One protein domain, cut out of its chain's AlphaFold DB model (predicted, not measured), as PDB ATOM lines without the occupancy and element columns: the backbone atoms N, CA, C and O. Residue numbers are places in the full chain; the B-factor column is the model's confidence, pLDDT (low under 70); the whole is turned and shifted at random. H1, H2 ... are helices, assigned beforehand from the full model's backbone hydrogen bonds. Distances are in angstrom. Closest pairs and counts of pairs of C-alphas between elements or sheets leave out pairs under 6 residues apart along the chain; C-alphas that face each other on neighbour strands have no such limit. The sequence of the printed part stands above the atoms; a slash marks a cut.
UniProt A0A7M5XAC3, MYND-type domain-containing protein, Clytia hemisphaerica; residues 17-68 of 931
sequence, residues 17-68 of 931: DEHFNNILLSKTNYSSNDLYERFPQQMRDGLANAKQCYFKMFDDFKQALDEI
ATOM      1  N   ASP A  17     -21.995 -46.438  49.708       81.06
ATOM      2  CA  ASP A  17     -21.802 -47.143  48.440       81.06
ATOM      3  C   ASP A  17     -23.108 -47.229  47.633       81.06
ATOM      4  O   ASP A  17     -23.081 -47.041  46.416       81.06
ATOM      5  N   GLU A  18     -24.271 -47.398  48.274       86.88
ATOM      6  CA  GLU A  18     -25.579 -47.238  47.621       86.88
ATOM      7  C   GLU A  18     -25.740 -45.822  47.038       86.88
ATOM      8  O   GLU A  18     -26.142 -45.663  45.881       86.88
ATOM      9  N   HIS A  19     -25.395 -44.774  47.793       80.00
ATOM     10  CA  HIS A  19     -25.519 -43.393  47.323       80.00
ATOM     11  C   HIS A  19     -24.574 -43.082  46.147       80.00
ATOM     12  O   HIS A  19     -25.009 -42.500  45.149       80.00
ATOM     13  N   PHE A  20     -23.312 -43.522  46.204       74.88
ATOM     14  CA  PHE A  20     -22.357 -43.355  45.104       74.88
ATOM     15  C   PHE A  20     -22.762 -44.138  43.850       74.88
ATOM     16  O   PHE A  20     -22.711 -43.582  42.751       74.88
ATOM     17  N   ASN A  21     -23.233 -45.383  43.987       76.75
ATOM     18  CA  ASN A  21     -23.745 -46.149  42.849       76.75
ATOM     19  C   ASN A  21     -24.960 -45.462  42.206       76.75
ATOM     20  O   ASN A  21     -25.016 -45.340  40.984       76.75
ATOM     21  N   ASN A  22     -25.886 -44.918  43.003       78.38
ATOM     22  CA  ASN A  22     -27.015 -44.140  42.485       78.38
ATOM     23  C   ASN A  22     -26.572 -42.850  41.755       78.38
ATOM     24  O   ASN A  22     -27.167 -42.493  40.737       78.38
ATOM     25  N   ILE A  23     -25.510 -42.170  42.203       74.00
ATOM     26  CA  ILE A  23     -24.935 -41.003  41.501       74.00
ATOM     27  C   ILE A  23     -24.292 -41.400  40.158       74.00
ATOM     28  O   ILE A  23     -24.425 -40.667  39.178       74.00
ATOM     29  N   LEU A  24     -23.621 -42.554  40.086       69.69
ATOM     30  CA  LEU A  24     -22.997 -43.048  38.852       69.69
ATOM     31  C   LEU A  24     -24.041 -43.520  37.822       69.69
ATOM     32  O   LEU A  24     -23.990 -43.124  36.653       69.69
ATOM     33  N   LEU A  25     -25.024 -44.306  38.272       75.94
ATOM     34  CA  LEU A  25     -26.107 -44.843  37.439       75.94
ATOM     35  C   LEU A  25     -27.069 -43.750  36.945       75.94
ATOM     36  O   LEU A  25     -27.526 -43.804  35.810       75.94
ATOM     37  N   SER A  26     -27.344 -42.712  37.744       75.19
ATOM     38  CA  SER A  26     -28.208 -41.596  37.311       75.19
ATOM     39  C   SER A  26     -27.568 -40.664  36.274       75.19
ATOM     40  O   SER A  26     -28.268 -39.831  35.697       75.19
ATOM     41  N   LYS A  27     -26.261 -40.798  36.011       66.81
ATOM     42  CA  LYS A  27     -25.521 -39.965  35.050       66.81
ATOM     43  C   LYS A  27     -25.046 -40.697  33.792       66.81
ATOM     44  O   LYS A  27     -24.508 -40.040  32.903       66.81
ATOM     45  N   THR A  28     -25.211 -42.018  33.688       68.88
ATOM     46  CA  THR A  28     -24.674 -42.799  32.560       68.88
ATOM     47  C   THR A  28     -25.526 -44.025  32.210       68.88
ATOM     48  O   THR A  28     -26.079 -44.678  33.083       68.88
ATOM     49  N   ASN A  29     -25.578 -44.386  30.922       70.56
ATOM     50  CA  ASN A  29     -26.308 -45.567  30.424       70.56
ATOM     51  C   ASN A  29     -25.488 -46.878  30.513       70.56
ATOM     52  O   ASN A  29     -25.689 -47.786  29.707       70.56
ATOM     53  N   TYR A  30     -24.528 -46.968  31.436       62.16
ATOM     54  CA  TYR A  30     -23.619 -48.112  31.591       62.16
ATOM     55  C   TYR A  30     -23.866 -48.830  32.923       62.16
ATOM     56  O   TYR A  30     -24.408 -48.237  33.856       62.16
ATOM     57  N   SER A  31     -23.465 -50.102  33.035       72.31
ATOM     58  CA  SER A  31     -23.533 -50.791  34.328       72.31
ATOM     59  C   SER A  31     -22.520 -50.196  35.316       72.31
ATOM     60  O   SER A  31     -21.485 -49.657  34.914       72.31
ATOM     61  N   SER A  32     -22.785 -50.333  36.619       60.47
ATOM     62  CA  SER A  32     -21.865 -49.911  37.689       60.47
ATOM     63  C   SER A  32     -20.451 -50.474  37.504       60.47
ATOM     64  O   SER A  32     -19.464 -49.799  37.795       60.47
ATOM     65  N   ASN A  33     -20.355 -51.695  36.976       65.19
ATOM     66  CA  ASN A  33     -19.106 -52.432  36.846       65.19
ATOM     67  C   ASN A  33     -18.298 -51.943  35.629       65.19
ATOM     68  O   ASN A  33     -17.100 -51.697  35.760       65.19
ATOM     69  N   ASP A  34     -18.959 -51.697  34.485       68.38
ATOM     70  CA  ASP A  34     -18.325 -51.123  33.283       68.38
ATOM     71  C   ASP A  34     -17.693 -49.750  33.559       68.38
ATOM     72  O   ASP A  34     -16.655 -49.403  32.995       68.38
ATOM     73  N   LEU A  35     -18.333 -48.951  34.416       62.94
ATOM     74  CA  LEU A  35     -17.849 -47.629  34.815       62.94
ATOM     75  C   LEU A  35     -16.628 -47.738  35.726       62.94
ATOM     76  O   LEU A  35     -15.636 -47.043  35.508       62.94
ATOM     77  N   TYR A  36     -16.687 -48.622  36.729       68.75
ATOM     78  CA  TYR A  36     -15.638 -48.741  37.737       68.75
ATOM     79  C   TYR A  36     -14.287 -49.128  37.126       68.75
ATOM     80  O   TYR A  36     -13.269 -48.535  37.483       68.75
ATOM     81  N   GLU A  37     -14.263 -50.048  36.156       71.25
ATOM     82  CA  GLU A  37     -13.034 -50.427  35.442       71.25
ATOM     83  C   GLU A  37     -12.508 -49.317  34.513       71.25
ATOM     84  O   GLU A  37     -11.292 -49.138  34.395       71.25
ATOM     85  N   ARG A  38     -13.399 -48.524  33.901       71.62
ATOM     86  CA  ARG A  38     -13.041 -47.485  32.916       71.62
ATOM     87  C   ARG A  38     -12.562 -46.159  33.509       71.62
ATOM     88  O   ARG A  38     -11.989 -45.358  32.771       71.62
ATOM     89  N   PHE A  39     -12.765 -45.901  34.801       80.19
ATOM     90  CA  PHE A  39     -12.196 -44.707  35.433       80.19
ATOM     91  C   PHE A  39     -10.653 -44.724  35.399       80.19
ATOM     92  O   PHE A  39     -10.046 -45.767  35.660       80.19
ATOM     93  N   PRO A  40      -9.984 -43.581  35.145       87.25
ATOM     94  CA  PRO A  40      -8.545 -43.458  35.359       87.25
ATOM     95  C   PRO A  40      -8.186 -43.823  36.802       87.25
ATOM     96  O   PRO A  40      -8.896 -43.427  37.728       87.25
ATOM     97  N   GLN A  41      -7.072 -44.533  37.010       82.25
ATOM     98  CA  GLN A  41      -6.691 -45.040  38.337       82.25
ATOM     99  C   GLN A  41      -6.666 -43.930  39.405       82.25
ATOM    100  O   GLN A  41      -7.236 -44.106  40.475       82.25
ATOM    101  N   GLN A  42      -6.167 -42.742  39.049       68.62
ATOM    102  CA  GLN A  42      -6.146 -41.549  39.905       68.62
ATOM    103  C   GLN A  42      -7.532 -41.134  40.446       68.62
ATOM    104  O   GLN A  42      -7.618 -40.611  41.555       68.62
ATOM    105  N   MET A  43      -8.625 -41.374  39.707       69.94
ATOM    106  CA  MET A  43      -9.989 -41.119  40.201       69.94
ATOM    107  C   MET A  43     -10.454 -42.195  41.187       69.94
ATOM    108  O   MET A  43     -11.106 -41.862  42.175       69.94
ATOM    109  N   ARG A  44     -10.093 -43.470  40.964       78.25
ATOM    110  CA  ARG A  44     -10.353 -44.553  41.930       78.25
ATOM    111  C   ARG A  44      -9.584 -44.320  43.230       78.25
ATOM    112  O   ARG A  44     -10.181 -44.389  44.301       78.25
ATOM    113  N   ASP A  45      -8.307 -43.958  43.129       81.19
ATOM    114  CA  ASP A  45      -7.455 -43.624  44.274       81.19
ATOM    115  C   ASP A  45      -7.999 -42.397  45.026       81.19
ATOM    116  O   ASP A  45      -8.115 -42.411  46.249       81.19
ATOM    117  N   GLY A  46      -8.409 -41.349  44.301       81.56
ATOM    118  CA  GLY A  46      -9.039 -40.157  44.877       81.56
ATOM    119  C   GLY A  46     -10.335 -40.462  45.637       81.56
ATOM    120  O   GLY A  46     -10.525 -39.966  46.747       81.56
ATOM    121  N   LEU A  47     -11.199 -41.321  45.085       75.19
ATOM    122  CA  LEU A  47     -12.440 -41.749  45.736       75.19
ATOM    123  C   LEU A  47     -12.172 -42.633  46.967       75.19
ATOM    124  O   LEU A  47     -12.815 -42.450  48.002       75.19
ATOM    125  N   ALA A  48     -11.196 -43.543  46.891       78.69
ATOM    126  CA  ALA A  48     -10.769 -44.366  48.021       78.69
ATOM    127  C   ALA A  48     -10.205 -43.509  49.169       78.69
ATOM    128  O   ALA A  48     -10.610 -43.679  50.322       78.69
ATOM    129  N   ASN A  49      -9.354 -42.528  48.851       79.88
ATOM    130  CA  ASN A  49      -8.823 -41.564  49.817       79.88
ATOM    131  C   ASN A  49      -9.943 -40.724  50.457       79.88
ATOM    132  O   ASN A  49      -9.969 -40.567  51.675       79.88
ATOM    133  N   ALA A  50     -10.915 -40.241  49.672       73.44
ATOM    134  CA  ALA A  50     -12.065 -39.503  50.199       73.44
ATOM    135  C   ALA A  50     -12.917 -40.357  51.160       73.44
ATOM    136  O   ALA A  50     -13.284 -39.889  52.242       73.44
ATOM    137  N   LYS A  51     -13.171 -41.628  50.810       81.75
ATOM    138  CA  LYS A  51     -13.859 -42.600  51.676       81.75
ATOM    139  C   LYS A  51     -13.074 -42.832  52.977       81.75
ATOM    140  O   LYS A  51     -13.659 -42.782  54.058       81.75
ATOM    141  N   GLN A  52     -11.751 -42.989  52.901       82.62
ATOM    142  CA  GLN A  52     -10.883 -43.154  54.073       82.62
ATOM    143  C   GLN A  52     -10.873 -41.914  54.987       82.62
ATOM    144  O   GLN A  52     -10.965 -42.056  56.207       82.62
ATOM    145  N   CYS A  53     -10.812 -40.701  54.424       77.06
ATOM    146  CA  CYS A  53     -10.894 -39.456  55.191       77.06
ATOM    147  C   CYS A  53     -12.233 -39.319  55.932       77.06
ATOM    148  O   CYS A  53     -12.236 -38.929  57.099       77.06
ATOM    149  N   TYR A  54     -13.351 -39.681  55.293       79.81
ATOM    150  CA  TYR A  54     -14.668 -39.651  55.932       79.81
ATOM    151  C   TYR A  54     -14.754 -40.621  57.119       79.81
ATOM    152  O   TYR A  54     -15.179 -40.220  58.203       79.81
ATOM    153  N   PHE A  55     -14.287 -41.868  56.963       84.12
ATOM    154  CA  PHE A  55     -14.283 -42.818  58.080       84.12
ATOM    155  C   PHE A  55     -13.353 -42.403  59.209       84.12
ATOM    156  O   PHE A  55     -13.742 -42.545  60.364       84.12
ATOM    157  N   LYS A  56     -12.199 -41.795  58.906       83.38
ATOM    158  CA  LYS A  56     -11.366 -41.211  59.957       83.38
ATOM    159  C   LYS A  56     -12.125 -40.129  60.735       83.38
ATOM    160  O   LYS A  56     -12.158 -40.195  61.954       83.38
ATOM    161  N   MET A  57     -12.791 -39.187  60.061       76.94
ATOM    162  CA  MET A  57     -13.590 -38.157  60.745       76.94
ATOM    163  C   MET A  57     -14.733 -38.744  61.589       76.94
ATOM    164  O   MET A  57     -15.058 -38.193  62.640       76.94
ATOM    165  N   PHE A  58     -15.345 -39.846  61.148       82.38
ATOM    166  CA  PHE A  58     -16.389 -40.541  61.904       82.38
ATOM    167  C   PHE A  58     -15.833 -41.269  63.137       82.38
ATOM    168  O   PHE A  58     -16.412 -41.156  64.219       82.38
ATOM    169  N   ASP A  59     -14.710 -41.975  62.994       81.38
ATOM    170  CA  ASP A  59     -14.040 -42.669  64.096       81.38
ATOM    171  C   ASP A  59     -13.456 -41.660  65.111       81.38
ATOM    172  O   ASP A  59     -13.688 -41.822  66.308       81.38
ATOM    173  N   ASP A  60     -12.829 -40.564  64.653       80.12
ATOM    174  CA  ASP A  60     -12.356 -39.440  65.485       80.12
ATOM    175  C   ASP A  60     -13.530 -38.801  66.272       80.12
ATOM    176  O   ASP A  60     -13.430 -38.554  67.475       80.12
ATOM    177  N   PHE A  61     -14.680 -38.559  65.621       74.38
ATOM    178  CA  PHE A  61     -15.883 -38.012  66.273       74.38
ATOM    179  C   PHE A  61     -16.497 -38.984  67.287       74.38
ATOM    180  O   PHE A  61     -16.953 -38.568  68.353       74.38
ATOM    181  N   LYS A  62     -16.505 -40.283  66.977       79.19
ATOM    182  CA  LYS A  62     -16.983 -41.321  67.892       79.19
ATOM    183  C   LYS A  62     -16.064 -41.442  69.110       79.19
ATOM    184  O   LYS A  62     -16.570 -41.466  70.228       79.19
ATOM    185  N   GLN A  63     -14.745 -41.440  68.911       80.44
ATOM    186  CA  GLN A  63     -13.767 -41.402  69.998       80.44
ATOM    187  C   GLN A  63     -14.000 -40.175  70.890       80.44
ATOM    188  O   GLN A  63     -14.123 -40.326  72.099       80.44
ATOM    189  N   ALA A  64     -14.200 -38.989  70.308       71.50
ATOM    190  CA  ALA A  64     -14.517 -37.776  71.064       71.50
ATOM    191  C   ALA A  64     -15.863 -37.826  71.826       71.50
ATOM    192  O   ALA A  64     -16.051 -37.056  72.763       71.50
ATOM    193  N   LEU A  65     -16.805 -38.705  71.455       69.81
ATOM    194  CA  LEU A  65     -18.029 -38.962  72.230       69.81
ATOM    195  C   LEU A  65     -17.813 -39.991  73.349       69.81
ATOM    196  O   LEU A  65     -18.366 -39.819  74.436       69.81
ATOM    197  N   ASP A  66     -17.028 -41.037  73.089       69.56
ATOM    198  CA  ASP A  66     -16.695 -42.085  74.061       69.56
ATOM    199  C   ASP A  66     -15.689 -41.581  75.130       69.56
ATOM    200  O   ASP A  66     -15.701 -42.060  76.264       69.56
ATOM    201  N   GLU A  67     -14.871 -40.568  74.814       72.25
ATOM    202  CA  GLU A  67     -13.909 -39.926  75.726       72.25
ATOM    203  C   GLU A  67     -14.529 -38.924  76.719       72.25
ATOM    204  O   GLU A  67     -13.843 -38.529  77.660       72.25
ATOM    205  N   ILE A  68     -15.799 -38.512  76.570       73.06
ATOM    206  CA  ILE A  68     -16.455 -37.552  77.486       73.06
ATOM    207  C   ILE A  68     -16.873 -38.257  78.790       73.06
ATOM    208  O   ILE A  68     -17.881 -38.974  78.806       73.06
TER     209      ILE A  68
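What this domain is: This is residues 17 to 68 of the 931 residues of the protein "MYND-type domain-containing protein" of Clytia hemisphaerica (UniProt A0A7M5XAC3). The model is an open hook: the long helix H3 is the shank, the short helix H2 makes a corner with it near the first residues of H3, and H1 is the tip, folded back across a gap from H3. Residues 52 to 68, of which 52 to 66 belong to H3, stick out, and H3, 37.2 A from first to last C-alpha, is the longest helix. The printed part has 52 residues with three named helices, in the order H1, H2, H3, no named strand, and is all helix. It is only just extended, close to loose, with a radius of gyration of the C-alphas of 15.1 A, and spans 49 by 21 by 13 A.

How they stand to each other: H3, residues 41 to 66, touches no helix. H2, residues 32 to 38, is close to H3 but not clearly touching; their closest C-alphas, of Tyr 36 and Arg 44, are 7.9 A apart. They run opposite ways at a steep tilt of 59 degrees. H1, residues 17 to 25, touches H2, with the closest C-alphas, of Leu 25 and Ser 32, 6.6 A apart. Their lines are about perpendicular, at 74 degrees. H1 and H3 are apart. In H1, H2 and H3 every O i to N i+4 pair is within hydrogen-bond range.

Where its parts are: H3 is 37.2 A long and ends at C-alpha 66 (-16.695, -42.085, 74.061). H2 measures 10.3 A. H1, 12.0 A, begins at C-alpha 17 (-21.802, -47.143, 48.440).

The domain as a whole: The farthest C-alphas, of Asn 29 and Ile 68, are 48.7 A apart. The printed part has no cut and no long link. Mean pLDDT is 75.4 for the printed part and 67 for H2.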